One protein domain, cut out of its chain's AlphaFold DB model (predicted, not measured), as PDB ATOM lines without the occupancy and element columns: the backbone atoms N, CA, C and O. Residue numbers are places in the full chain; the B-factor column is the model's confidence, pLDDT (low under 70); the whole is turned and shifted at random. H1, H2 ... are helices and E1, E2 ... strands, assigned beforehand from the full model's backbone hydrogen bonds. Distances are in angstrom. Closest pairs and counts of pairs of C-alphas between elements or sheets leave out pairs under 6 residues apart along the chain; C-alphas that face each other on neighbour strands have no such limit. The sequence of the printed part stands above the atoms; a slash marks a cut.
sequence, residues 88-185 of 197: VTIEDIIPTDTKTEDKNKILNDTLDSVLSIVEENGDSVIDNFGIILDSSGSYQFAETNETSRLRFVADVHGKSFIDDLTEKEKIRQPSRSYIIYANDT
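This is residues 88 to 185 of the 197 residues of an uncharacterized protein of Lachnospiraceae bacterium 1_1_57FAA (UniProt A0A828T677). One long helix, H1, stands to one side of a loose body in which H2 and H4 meet at a steep angle, with H3 and the hairpin E1-E2 beside H2. The printed part has 98 residues, with four named helices and two named strands in the order H1 E1 E2 H2 H3 H4; the class is mostly helix, helices holding 44 and strands 6 of the 50 residues in named elements, and the sheet, E1 - E2, is antiparallel. The whole is loose, radius of gyration of the C-alphas 15.7 A, spanning 42 by 37 by 24 A.

H1, residues 100 to 120, is close to but not clearly touching H4, residues 176 to 183; C-alphas 104 and 183 are closest, 7.3 A. E1, residues 131 to 133, and E2, residues 139 to 141, form a hairpin, with N 132 and O 140 within hydrogen-bond range at 2.8 A. H2, residues 146 to 156, touches H4 at a steep tilt of 64 degrees, the same way; C-alphas 156 and 182 are closest, 4.6 A. H2 only just touches H3, residues 167 to 170, with 3 pairs of C-alphas within 8 A, the closest 150 and 170, 6.7 A. Every O i to N i+4 pair is within hydrogen-bond range in H1, H2 and H4; H3 is too short for one.

H1 runs 30.1 A from C-alpha 100 at (34.930, -6.968, -32.572), H2 15.3 A, and H4 11.4 A to C-alpha 183 at (32.528, -6.169, -40.770).

The farthest C-alphas, 121 and 167, are 45.3 A apart. The printed part has no cut and no long link. pLDDT is under 70 in 22 residues, among them 175 to 185.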
ATOM      1  N   VAL A  88      14.005   3.658 -39.295       75.81
ATOM      2  CA  VAL A  88      14.736   3.107 -38.157       75.81
ATOM      3  C   VAL A  88      16.221   3.309 -38.432       75.81
ATOM      4  O   VAL A  88      16.720   2.937 -39.490       75.81
ATOM      5  N   THR A  89      16.926   3.940 -37.497       76.50
ATOM      6  CA  THR A  89      18.380   4.128 -37.563       76.50
ATOM      7  C   THR A  89      19.006   3.412 -36.380       76.50
ATOM      8  O   THR A  89      18.622   3.667 -35.239       76.50
ATOM      9  N   ILE A  90      19.954   2.519 -36.657       70.88
ATOM     10  CA  ILE A  90      20.733   1.821 -35.636       70.88
ATOM     11  C   ILE A  90      22.004   2.636 -35.399       70.88
ATOM     12  O   ILE A  90      22.750   2.913 -36.336       70.88
ATOM     13  N   GLU A  91      22.227   3.053 -34.155       71.94
ATOM     14  CA  GLU A  91      23.445   3.749 -33.734       71.94
ATOM     15  C   GLU A  91      24.352   2.757 -32.989       71.94
ATOM     16  O   GLU A  91      23.885   2.042 -32.099       71.94
ATOM     17  N   ASP A  92      25.643   2.711 -33.338       69.00
ATOM     18  CA  ASP A  92      26.623   1.905 -32.603       69.00
ATOM     19  C   ASP A  92      26.891   2.544 -31.233       69.00
ATOM     20  O   ASP A  92      27.610   3.536 -31.104       69.00
ATOM     21  N   ILE A  93      26.269   1.976 -30.202       67.38
ATOM     22  CA  ILE A  93      26.468   2.357 -28.801       67.38
ATOM     23  C   ILE A  93      27.464   1.433 -28.084       67.38
ATOM     24  O   ILE A  93      27.579   1.493 -26.857       67.38
ATOM     25  N   ILE A  94      28.156   0.547 -28.809       65.50
ATOM     26  CA  ILE A  94      28.965  -0.503 -28.198       65.50
ATOM     27  C   ILE A  94      30.327   0.066 -27.763       65.50
ATOM     28  O   ILE A  94      31.065   0.624 -28.584       65.50
ATOM     29  N   PRO A  95      30.717  -0.106 -26.484       69.00
ATOM     30  CA  PRO A  95      31.995   0.371 -25.968       69.00
ATOM     31  C   PRO A  95      33.198  -0.056 -26.826       69.00
ATOM     32  O   PRO A  95      33.285  -1.187 -27.313       69.00
ATOM     33  N   THR A  96      34.154   0.857 -27.027       64.00
ATOM     34  CA  THR A  96      35.339   0.636 -27.878       64.00
ATOM     35  C   THR A  96      36.233  -0.512 -27.388       64.00
ATOM     36  O   THR A  96      36.979  -1.077 -28.177       64.00
ATOM     37  N   ASP A  97      36.139  -0.887 -26.111       67.38
ATOM     38  CA  ASP A  97      36.869  -1.991 -25.477       67.38
ATOM     39  C   ASP A  97      36.230  -3.377 -25.690       67.38
ATOM     40  O   ASP A  97      36.847  -4.395 -25.367       67.38
ATOM     41  N   THR A  98      35.023  -3.442 -26.259       67.06
ATOM     42  CA  THR A  98      34.377  -4.713 -26.610       67.06
ATOM     43  C   THR A  98      35.079  -5.336 -27.817       67.06
ATOM     44  O   THR A  98      35.354  -4.652 -28.805       67.06
ATOM     45  N   LYS A  99      35.363  -6.642 -27.761       70.69
ATOM     46  CA  LYS A  99      35.973  -7.367 -28.885       70.69
ATOM     47  C   LYS A  99      35.070  -7.293 -30.116       70.69
ATOM     48  O   LYS A  99      33.865  -7.488 -29.996       70.69
ATOM     49  N   THR A 100      35.656  -7.092 -31.295       67.19
ATOM     50  CA  THR A 100      34.930  -6.968 -32.572       67.19
ATOM     51  C   THR A 100      33.963  -8.128 -32.830       67.19
ATOM     52  O   THR A 100      32.850  -7.912 -33.297       67.19
ATOM     53  N   GLU A 101      34.334  -9.355 -32.454       66.88
ATOM     54  CA  GLU A 101      33.468 -10.537 -32.579       66.88
ATOM     55  C   GLU A 101      32.168 -10.409 -31.769       66.88
ATOM     56  O   GLU A 101      31.087 -10.696 -32.285       66.88
ATOM     57  N   ASP A 102      32.264  -9.935 -30.525       71.75
ATOM     58  CA  ASP A 102      31.108  -9.746 -29.645       71.75
ATOM     59  C   ASP A 102      30.227  -8.592 -30.143       71.75
ATOM     60  O   ASP A 102      29.001  -8.692 -30.103       71.75
ATOM     61  N   LYS A 103      30.838  -7.527 -30.688       71.44
ATOM     62  CA  LYS A 103      30.106  -6.408 -31.303       71.44
ATOM     63  C   LYS A 103      29.257  -6.865 -32.483       71.44
ATOM     64  O   LYS A 103      28.063  -6.591 -32.538       71.44
ATOM     65  N   ASN A 104      29.885  -7.601 -33.394       70.50
ATOM     66  CA  ASN A 104      29.243  -8.108 -34.599       70.50
ATOM     67  C   ASN A 104      28.071  -9.018 -34.256       70.50
ATOM     68  O   ASN A 104      27.018  -8.928 -34.872       70.50
ATOM     69  N   LYS A 105      28.230  -9.864 -33.235       72.56
ATOM     70  CA  LYS A 105      27.143 -10.721 -32.776       72.56
ATOM     71  C   LYS A 105      25.946  -9.908 -32.273       72.56
ATOM     72  O   LYS A 105      24.826 -10.174 -32.687       72.56
ATOM     73  N   ILE A 106      26.182  -8.899 -31.434       75.50
ATOM     74  CA  ILE A 106      25.112  -8.052 -30.879       75.50
ATOM     75  C   ILE A 106      24.367  -7.296 -31.988       75.50
ATOM     76  O   ILE A 106      23.140  -7.192 -31.946       75.50
ATOM     77  N   LEU A 107      25.095  -6.773 -32.978       76.62
ATOM     78  CA  LEU A 107      24.498  -6.069 -34.115       76.62
ATOM     79  C   LEU A 107      23.620  -6.998 -34.957       76.62
ATOM     80  O   LEU A 107      22.495  -6.622 -35.274       76.62
ATOM     81  N   ASN A 108      24.087  -8.215 -35.236       73.94
ATOM     82  CA  ASN A 108      23.305  -9.219 -35.960       73.94
ATOM     83  C   ASN A 108      22.043  -9.597 -35.203       73.94
ATOM     84  O   ASN A 108      20.961  -9.532 -35.765       73.94
ATOM     85  N   ASP A 109      22.176  -9.917 -33.914       78.69
ATOM     86  CA  ASP A 109      21.038 -10.301 -33.078       78.69
ATOM     87  C   ASP A 109      19.984  -9.169 -33.046       78.69
ATOM     88  O   ASP A 109      18.772  -9.413 -33.034       78.69
ATOM     89  N   THR A 110      20.433  -7.907 -33.071       81.94
ATOM     90  CA  THR A 110      19.555  -6.728 -33.139       81.94
ATOM     91  C   THR A 110      18.895  -6.587 -34.510       81.94
ATOM     92  O   THR A 110      17.694  -6.332 -34.575       81.94
ATOM     93  N   LEU A 111      19.649  -6.757 -35.598       81.06
ATOM     94  CA  LEU A 111      19.128  -6.721 -36.968       81.06
ATOM     95  C   LEU A 111      18.101  -7.829 -37.207       81.06
ATOM     96  O   LEU A 111      17.022  -7.536 -37.710       81.06
ATOM     97  N   ASP A 112      18.377  -9.050 -36.750       81.56
ATOM     98  CA  ASP A 112      17.455 -10.186 -36.830       81.56
ATOM     99  C   ASP A 112      16.158  -9.908 -36.060       81.56
ATOM    100  O   ASP A 112      15.052 -10.199 -36.525       81.56
ATOM    101  N   SER A 113      16.274  -9.278 -34.891       84.75
ATOM    102  CA  SER A 113      15.112  -8.860 -34.101       84.75
ATOM    103  C   SER A 113      14.291  -7.789 -34.824       84.75
ATOM    104  O   SER A 113      13.065  -7.834 -34.810       84.75
ATOM    105  N   VAL A 114      14.944  -6.825 -35.475       84.00
ATOM    106  CA  VAL A 114      14.244  -5.794 -36.253       84.00
ATOM    107  C   VAL A 114      13.581  -6.412 -37.479       84.00
ATOM    108  O   VAL A 114      12.427  -6.087 -37.755       84.00
ATOM    109  N   LEU A 115      14.262  -7.319 -38.181       83.25
ATOM    110  CA  LEU A 115      13.703  -7.942 -39.370       83.25
ATOM    111  C   LEU A 115      12.486  -8.797 -39.048       83.25
ATOM    112  O   LEU A 115      11.447  -8.630 -39.679       83.25
ATOM    113  N   SER A 116      12.590  -9.652 -38.032       84.44
ATOM    114  CA  SER A 116      11.478 -10.509 -37.619       84.44
ATOM    115  C   SER A 116      10.234  -9.697 -37.260       84.44
ATOM    116  O   SER A 116       9.134 -10.078 -37.648       84.44
ATOM    117  N   ILE A 117      10.391  -8.537 -36.608       86.81
ATOM    118  CA  ILE A 117       9.272  -7.624 -36.343       86.81
ATOM    119  C   ILE A 117       8.676  -7.087 -37.651       86.81
ATOM    120  O   ILE A 117       7.455  -7.053 -37.788       86.81
ATOM    121  N   VAL A 118       9.501  -6.650 -38.606       84.75
ATOM    122  CA  VAL A 118       9.025  -6.102 -39.891       84.75
ATOM    123  C   VAL A 118       8.275  -7.173 -40.695       84.75
ATOM    124  O   VAL A 118       7.153  -6.938 -41.143       84.75
ATOM    125  N   GLU A 119       8.837  -8.376 -40.794       83.88
ATOM    126  CA  GLU A 119       8.236  -9.499 -41.518       83.88
ATOM    127  C   GLU A 119       6.961 -10.026 -40.842       83.88
ATOM    128  O   GLU A 119       5.984 -10.330 -41.529       83.88
ATOM    129  N   GLU A 120       6.914 -10.088 -39.504       87.00
ATOM    130  CA  GLU A 120       5.712 -10.490 -38.755       87.00
ATOM    131  C   GLU A 120       4.548  -9.512 -38.976       87.00
ATOM    132  O   GLU A 120       3.385  -9.920 -39.027       87.00
ATOM    133  N   ASN A 121       4.848  -8.225 -39.173       87.25
ATOM    134  CA  ASN A 121       3.850  -7.213 -39.520       87.25
ATOM    135  C   ASN A 121       3.439  -7.244 -41.007       87.25
ATOM    136  O   ASN A 121       2.567  -6.473 -41.411       87.25
ATOM    137  N   GLY A 122       3.983  -8.174 -41.800       81.25
ATOM    138  CA  GLY A 122       3.598  -8.417 -43.191       81.25
ATOM    139  C   GLY A 122       4.359  -7.585 -44.222       81.25
ATOM    140  O   GLY A 122       3.985  -7.606 -45.397       81.25
ATOM    141  N   ASP A 123       5.411  -6.877 -43.810       81.25
ATOM    142  CA  ASP A 123       6.259  -6.105 -44.712       81.25
ATOM    143  C   ASP A 123       7.372  -6.982 -45.303       81.25
ATOM    144  O   ASP A 123       7.985  -7.805 -44.627       81.25
ATOM    145  N   SER A 124       7.652  -6.798 -46.595       75.31
ATOM    146  CA  SER A 124       8.771  -7.458 -47.273       75.31
ATOM    147  C   SER A 124      10.031  -6.617 -47.159       75.31
ATOM    148  O   SER A 124      10.008  -5.427 -47.489       75.31
ATOM    149  N   VAL A 125      11.150  -7.236 -46.798       71.31
ATOM    150  CA  VAL A 125      12.423  -6.522 -46.722       71.31
ATOM    151  C   VAL A 125      13.185  -6.624 -48.031       71.31
ATOM    152  O   VAL A 125      13.383  -7.698 -48.592       71.31
ATOM    153  N   ILE A 126      13.597  -5.458 -48.525       69.75
ATOM    154  CA  ILE A 126      14.439  -5.327 -49.706       69.75
ATOM    155  C   ILE A 126      15.873  -5.158 -49.216       69.75
ATOM    156  O   ILE A 126      16.240  -4.101 -48.705       69.75
ATOM    157  N   ASP A 127      16.666  -6.209 -49.379       73.31
ATOM    158  CA  ASP A 127      18.104  -6.182 -49.146       73.31
ATOM    159  C   ASP A 127      18.845  -5.837 -50.453       73.31
ATOM    160  O   ASP A 127      18.476  -6.302 -51.531       73.31
ATOM    161  N   ASN A 128      19.888  -5.013 -50.353       68.88
ATOM    162  CA  ASN A 128      20.788  -4.672 -51.455       68.88
ATOM    163  C   ASN A 128      22.224  -5.162 -51.197       68.88
ATOM    164  O   ASN A 128      23.189  -4.567 -51.686       68.88
ATOM    165  N   PHE A 129      22.398  -6.216 -50.396       74.69
ATOM    166  CA  PHE A 129      23.709  -6.804 -50.179       74.69
ATOM    167  C   PHE A 129      24.258  -7.469 -51.444       74.69
ATOM    168  O   PHE A 129      23.572  -8.207 -52.149       74.69
ATOM    169  N   GLY A 130      25.549  -7.265 -51.708       72.56
ATOM    170  CA  GLY A 130      26.209  -7.770 -52.914       72.56
ATOM    171  C   GLY A 130      26.426  -9.288 -52.954       72.56
ATOM    172  O   GLY A 130      26.937  -9.786 -53.960       72.56
ATOM    173  N   ILE A 131      26.073 -10.035 -51.900       78.81
ATOM    174  CA  ILE A 131      26.256 -11.491 -51.797       78.81
ATOM    175  C   ILE A 131      24.932 -12.164 -51.438       78.81
ATOM    176  O   ILE A 131      24.305 -11.822 -50.442       78.81
ATOM    177  N   ILE A 132      24.574 -13.193 -52.200       78.81
ATOM    178  CA  ILE A 132      23.431 -14.076 -51.955       78.81
ATOM    179  C   ILE A 132      23.898 -15.523 -51.794       78.81
ATOM    180  O   ILE A 132      24.987 -15.901 -52.227       78.81
ATOM    181  N   LEU A 133      23.064 -16.345 -51.170       75.75
ATOM    182  CA  LEU A 133      23.231 -17.795 -51.114       75.75
ATOM    183  C   LEU A 133      22.283 -18.424 -52.132       75.75
ATOM    184  O   LEU A 133      21.091 -18.121 -52.156       75.75
ATOM    185  N   ASP A 134      22.814 -19.290 -52.987       77.31
ATOM    186  CA  ASP A 134      21.978 -20.069 -53.891       77.31
ATOM    187  C   ASP A 134      21.248 -21.206 -53.155       77.31
ATOM    188  O   ASP A 134      21.517 -21.517 -51.992       77.31
ATOM    189  N   SER A 135      20.341 -21.892 -53.854       74.31
ATOM    190  CA  SER A 135      19.601 -23.042 -53.316       74.31
ATOM    191  C   SER A 135      20.489 -24.224 -52.893       74.31
ATOM    192  O   SER A 135      19.987 -25.175 -52.297       74.31
ATOM    193  N   SER A 136      21.785 -24.207 -53.226       73.75
ATOM    194  CA  SER A 136      22.777 -25.208 -52.818       73.75
ATOM    195  C   SER A 136      23.592 -24.786 -51.587       73.75
ATOM    196  O   SER A 136      24.420 -25.562 -51.112       73.75
ATOM    197  N   GLY A 137      23.358 -23.580 -51.057       72.19
ATOM    198  CA  GLY A 137      24.124 -23.007 -49.951       72.19
ATOM    199  C   GLY A 137      25.494 -22.463 -50.368       72.19
ATOM    200  O   GLY A 137      26.357 -22.263 -49.513       72.19
ATOM    201  N   SER A 138      25.714 -22.230 -51.666       76.75
ATOM    202  CA  SER A 138      26.940 -21.620 -52.182       76.75
ATOM    203  C   SER A 138      26.768 -20.108 -52.314       76.75
ATOM    204  O   SER A 138      25.738 -19.621 -52.781       76.75
ATOM    205  N   TYR A 139      27.791 -19.352 -51.913       79.25
ATOM    206  CA  TYR A 139      27.799 -17.898 -52.050       79.25
ATOM    207  C   TYR A 139      27.927 -17.501 -53.522       79.25
ATOM    208  O   TYR A 139      28.810 -17.987 -54.231       79.25
ATOM    209  N   GLN A 140      27.093 -16.566 -53.961       81.25
ATOM    210  CA  GLN A 140      27.152 -15.941 -55.277       81.25
ATOM    211  C   GLN A 140      27.046 -14.423 -55.130       81.25
ATOM    212  O   GLN A 140      26.499 -13.923 -54.149       81.25
ATOM    213  N   PHE A 141      27.591 -13.675 -56.086       82.81
ATOM    214  CA  PHE A 141      27.356 -12.235 -56.118       82.81
ATOM    215  C   PHE A 141      25.923 -11.973 -56.588       82.81
ATOM    216  O   PHE A 141      25.479 -12.581 -57.559       82.81
ATOM    217  N   ALA A 142      25.221 -11.065 -55.913       81.31
ATOM    218  CA  ALA A 142      23.896 -10.604 -56.334       81.31
ATOM    219  C   ALA A 142      23.976  -9.803 -57.645       81.31
ATOM    220  O   ALA A 142      23.072  -9.829 -58.480       81.31
ATOM    221  N   GLU A 143      25.098  -9.107 -57.830       79.81
ATOM    222  CA  GLU A 143      25.348  -8.237 -58.969       79.81
ATOM    223  C   GLU A 143      25.658  -9.028 -60.240       79.81
ATOM    224  O   GLU A 143      26.655  -9.748 -60.334       79.81
ATOM    225  N   THR A 144      24.833  -8.824 -61.266       78.38
ATOM    226  CA  THR A 144      25.045  -9.400 -62.603       78.38
ATOM    227  C   THR A 144      26.049  -8.596 -63.436       78.38
ATOM    228  O   THR A 144      26.622  -9.120 -64.392       78.38
ATOM    229  N   ASN A 145      26.291  -7.329 -63.078       85.88
ATOM    230  CA  ASN A 145      27.231  -6.444 -63.759       85.88
ATOM    231  C   ASN A 145      28.637  -6.539 -63.140       85.88
ATOM    232  O   ASN A 145      28.811  -6.396 -61.930       85.88
ATOM    233  N   GLU A 146      29.663  -6.716 -63.980       84.69
ATOM    234  CA  GLU A 146      31.054  -6.832 -63.534       84.69
ATOM    235  C   GLU A 146      31.570  -5.574 -62.818       84.69
ATOM    236  O   GLU A 146      32.295  -5.693 -61.833       84.69
ATOM    237  N   THR A 147      31.177  -4.376 -63.255       86.12
ATOM    238  CA  THR A 147      31.577  -3.119 -62.610       86.12
ATOM    239  C   THR A 147      30.980  -2.999 -61.210       86.12
ATOM    240  O   THR A 147      31.709  -2.674 -60.276       86.12
ATOM    241  N   SER A 148      29.690  -3.312 -61.039       82.88
ATOM    242  CA  SER A 148      29.028  -3.310 -59.723       82.88
ATOM    243  C   SER A 148      29.644  -4.353 -58.792       82.88
ATOM    244  O   SER A 148      29.976  -4.048 -57.649       82.88
ATOM    245  N   ARG A 149      29.908  -5.559 -59.311       87.06
ATOM    246  CA  ARG A 149      30.606  -6.622 -58.579       87.06
ATOM    247  C   ARG A 149      31.988  -6.172 -58.107       87.06
ATOM    248  O   ARG A 149      32.335  -6.363 -56.947       87.06
ATOM    249  N   LEU A 150      32.795  -5.593 -58.994       86.69
ATOM    250  CA  LEU A 150      34.137  -5.119 -58.651       86.69
ATOM    251  C   LEU A 150      34.100  -3.940 -57.680       86.69
ATOM    252  O   LEU A 150      34.971  -3.852 -56.817       86.69
ATOM    253  N   ARG A 151      33.092  -3.064 -57.782       85.38
ATOM    254  CA  ARG A 151      32.883  -1.991 -56.810       85.38
ATOM    255  C   ARG A 151      32.601  -2.561 -55.426       85.38
ATOM    256  O   ARG A 151      33.305  -2.198 -54.497       85.38
ATOM    257  N   PHE A 152      31.681  -3.518 -55.323       82.50
ATOM    258  CA  PHE A 152      31.399  -4.219 -54.072       82.50
ATOM    259  C   PHE A 152      32.644  -4.926 -53.506       82.50
ATOM    260  O   PHE A 152      32.912  -4.864 -52.312       82.50
ATOM    261  N   VAL A 153      33.462  -5.562 -54.351       83.31
ATOM    262  CA  VAL A 153      34.730  -6.166 -53.904       83.31
ATOM    263  C   VAL A 153      35.699  -5.098 -53.384       83.31
ATOM    264  O   VAL A 153      36.301  -5.297 -52.333       83.31
ATOM    265  N   ALA A 154      35.840  -3.961 -54.073       82.00
ATOM    266  CA  ALA A 154      36.645  -2.833 -53.598       82.00
ATOM    267  C   ALA A 154      36.140  -2.321 -52.245       82.00
ATOM    268  O   ALA A 154      36.949  -2.060 -51.358       82.00
ATOM    269  N   ASP A 155      34.822  -2.270 -52.073       78.38
ATOM    270  CA  ASP A 155      34.168  -1.856 -50.841       78.38
ATOM    271  C   ASP A 155      34.535  -2.790 -49.676       78.38
ATOM    272  O   ASP A 155      35.110  -2.366 -48.676       78.38
ATOM    273  N   VAL A 156      34.363  -4.099 -49.848       76.56
ATOM    274  CA  VAL A 156      34.726  -5.085 -48.814       76.56
ATOM    275  C   VAL A 156      36.214  -5.033 -48.432       76.56
ATOM    276  O   VAL A 156      36.569  -5.299 -47.287       76.56
ATOM    277  N   HIS A 157      37.100  -4.681 -49.369       74.38
ATOM    278  CA  HIS A 157      38.544  -4.555 -49.113       74.38
ATOM    279  C   HIS A 157      38.981  -3.143 -48.685       74.38
ATOM    280  O   HIS A 157      40.183  -2.887 -48.570       74.38
ATOM    281  N   GLY A 158      38.042  -2.211 -48.476       74.31
ATOM    282  CA  GLY A 158      38.332  -0.832 -48.070       74.31
ATOM    283  C   GLY A 158      39.120  -0.026 -49.113       74.31
ATOM    284  O   GLY A 158      39.935   0.826 -48.759       74.31
ATOM    285  N   LYS A 159      38.937  -0.323 -50.404       80.62
ATOM    286  CA  LYS A 159      39.597   0.352 -51.526       80.62
ATOM    287  C   LYS A 159      38.708   1.452 -52.103       80.62
ATOM    288  O   LYS A 159      37.531   1.238 -52.395       80.62
ATOM    289  N   SER A 160      39.299   2.623 -52.327       82.00
ATOM    290  CA  SER A 160      38.598   3.777 -52.902       82.00
ATOM    291  C   SER A 160      38.207   3.556 -54.363       82.00
ATOM    292  O   SER A 160      37.158   4.033 -54.791       82.00
ATOM    293  N   PHE A 161      39.032   2.832 -55.128       82.62
ATOM    294  CA  PHE A 161      38.808   2.583 -56.549       82.62
ATOM    295  C   PHE A 161      38.907   1.096 -56.895       82.62
ATOM    296  O   PHE A 161      39.607   0.323 -56.244       82.62
ATOM    297  N   ILE A 162      38.225   0.703 -57.975       84.12
ATOM    298  CA  ILE A 162      38.287  -0.660 -58.528       84.12
ATOM    299  C   ILE A 162      39.712  -1.006 -58.991       84.12
ATOM    300  O   ILE A 162      40.138  -2.155 -58.889       84.12
ATOM    301  N   ASP A 163      40.457  -0.011 -59.471       86.25
ATOM    302  CA  ASP A 163      41.817  -0.193 -59.988       86.25
ATOM    303  C   ASP A 163      42.836  -0.543 -58.896       86.25
ATOM    304  O   ASP A 163      43.877  -1.127 -59.193       86.25
ATOM    305  N   ASP A 164      42.512  -0.262 -57.630       86.12
ATOM    306  CA  ASP A 164      43.355  -0.598 -56.479       86.12
ATOM    307  C   ASP A 164      43.262  -2.087 -56.089       86.12
ATOM    308  O   ASP A 164      43.978  -2.540 -55.188       86.12
ATOM    309  N   LEU A 165      42.380  -2.853 -56.745       83.81
ATOM    310  CA  LEU A 165      42.247  -4.293 -56.550       83.81
ATOM    311  C   LEU A 165      43.355  -5.052 -57.277       83.81
ATOM    312  O   LEU A 165      43.604  -4.874 -58.472       83.81
ATOM    313  N   THR A 166      43.959  -6.002 -56.576       86.19
ATOM    314  CA  THR A 166      44.868  -6.972 -57.177       86.19
ATOM    315  C   THR A 166      44.108  -7.954 -58.068       86.19
ATOM    316  O   THR A 166      42.955  -8.306 -57.816       86.19
ATOM    317  N   GLU A 167      44.780  -8.498 -59.083       82.06
ATOM    318  CA  GLU A 167      44.184  -9.504 -59.978       82.06
ATOM    319  C   GLU A 167      43.665 -10.741 -59.225       82.06
ATOM    320  O   GLU A 167      42.675 -11.358 -59.615       82.06
ATOM    321  N   LYS A 168      44.281 -11.076 -58.084       82.25
ATOM    322  CA  LYS A 168      43.811 -12.157 -57.210       82.25
ATOM    323  C   LYS A 168      42.490 -11.820 -56.522       82.25
ATOM    324  O   LYS A 168      41.679 -12.719 -56.328       82.25
ATOM    325  N   GLU A 169      42.273 -10.564 -56.146       79.88
ATOM    326  CA  GLU A 169      41.028 -10.106 -55.518       79.88
ATOM    327  C   GLU A 169      39.894 -10.032 -56.544       79.88
ATOM    328  O   GLU A 169      38.792 -10.498 -56.260       79.88
ATOM    329  N   LYS A 170      40.179  -9.572 -57.770       80.00
ATOM    330  CA  LYS A 170      39.186  -9.471 -58.857       80.00
ATOM    331  C   LYS A 170      38.556 -10.812 -59.236       80.00
ATOM    332  O   LYS A 170      37.367 -10.852 -59.560       80.00
ATOM    333  N   ILE A 171      39.335 -11.895 -59.202       78.44
ATOM    334  CA  ILE A 171      38.924 -13.244 -59.642       78.44
ATOM    335  C   ILE A 171      38.387 -14.088 -58.467       78.44
ATOM    336  O   ILE A 171      37.857 -15.184 -58.654       78.44
ATOM    337  N   ARG A 172      38.501 -13.601 -57.226       78.56
ATOM    338  CA  ARG A 172      38.112 -14.364 -56.040       78.56
ATOM    339  C   ARG A 172      36.590 -14.516 -55.954       78.56
ATOM    340  O   ARG A 172      35.858 -13.532 -56.009       78.56
ATOM    341  N   GLN A 173      36.136 -15.752 -55.762       76.19
ATOM    342  CA  GLN A 173      34.726 -16.054 -55.510       76.19
ATOM    343  C   GLN A 173      34.291 -15.546 -54.127       76.19
ATOM    344  O   GLN A 173      35.122 -15.509 -53.205       76.19
ATOM    345  N   PRO A 174      33.012 -15.162 -53.970       75.31
ATOM    346  CA  PRO A 174      32.497 -14.750 -52.679       75.31
ATOM    347  C   PRO A 174      32.554 -15.946 -51.730       75.31
ATOM    348  O   PRO A 174      32.373 -17.103 -52.108       75.31
ATOM    349  N   SER A 175      32.879 -15.673 -50.480       68.19
ATOM    350  CA  SER A 175      32.954 -16.691 -49.444       68.19
ATOM    351  C   SER A 175      32.649 -16.052 -48.104       68.19
ATOM    352  O   SER A 175      32.667 -14.828 -47.979       68.19
ATOM    353  N   ARG A 176      32.453 -16.874 -47.071       62.25
ATOM    354  CA  ARG A 176      32.226 -16.396 -45.702       62.25
ATOM    355  C   ARG A 176      33.260 -15.359 -45.240       62.25
ATOM    356  O   ARG A 176      32.930 -14.494 -44.442       62.25
ATOM    357  N   SER A 177      34.491 -15.397 -45.766       57.88
ATOM    358  CA  SER A 177      35.500 -14.390 -45.433       57.88
ATOM    359  C   SER A 177      35.138 -12.988 -45.926       57.88
ATOM    360  O   SER A 177      35.456 -12.039 -45.233       57.88
ATOM    361  N   TYR A 178      34.466 -12.835 -47.074       61.22
ATOM    362  CA  TYR A 178      34.032 -11.518 -47.572       61.22
ATOM    363  C   TYR A 178      33.051 -10.831 -46.615       61.22
ATOM    364  O   TYR A 178      33.134  -9.627 -46.421       61.22
ATOM    365  N   ILE A 179      32.176 -11.606 -45.973       59.50
ATOM    366  CA  ILE A 179      31.221 -11.100 -44.980       59.50
ATOM    367  C   ILE A 179      31.965 -10.620 -43.721       59.50
ATOM    368  O   ILE A 179      31.667  -9.565 -43.178       59.50
ATOM    369  N   ILE A 180      32.998 -11.359 -43.301       53.50
ATOM    370  CA  ILE A 180      33.818 -11.008 -42.131       53.50
ATOM    371  C   ILE A 180      34.704  -9.781 -42.407       53.50
ATOM    372  O   ILE A 180      34.812  -8.915 -41.551       53.50
ATOM    373  N   TYR A 181      35.310  -9.673 -43.595       51.19
ATOM    374  CA  TYR A 181      36.135  -8.510 -43.954       51.19
ATOM    375  C   TYR A 181      35.309  -7.226 -44.085       51.19
ATOM    376  O   TYR A 181      35.789  -6.168 -43.693       51.19
ATOM    377  N   ALA A 182      34.063  -7.322 -44.560       52.12
ATOM    378  CA  ALA A 182      33.149  -6.186 -44.588       52.12
ATOM    379  C   ALA A 182      32.873  -5.641 -43.171       52.12
ATOM    380  O   ALA A 182      32.870  -4.430 -42.973       52.12
ATOM    381  N   ASN A 183      32.738  -6.530 -42.178       47.94
ATOM    382  CA  ASN A 183      32.528  -6.169 -40.770       47.94
ATOM    383  C   ASN A 183      33.703  -5.445 -40.103       47.94
ATOM    384  O   ASN A 183      33.483  -4.703 -39.151       47.94
ATOM    385  N   ASP A 184      34.939  -5.701 -40.536       44.00
ATOM    386  CA  ASP A 184      36.136  -5.090 -39.939       44.00
ATOM    387  C   ASP A 184      36.401  -3.674 -40.475       44.00
ATOM    388  O   ASP A 184      37.293  -2.976 -39.989       44.00
ATOM    389  N   THR A 185      35.648  -3.237 -41.486       44.38
ATOM    390  CA  THR A 185      35.760  -1.892 -42.040       44.38
ATOM    391  C   THR A 185      34.643  -1.003 -41.493       44.38
ATOM    392  O   THR A 185      33.474  -1.274 -41.737       44.38
TER     393      THR A 185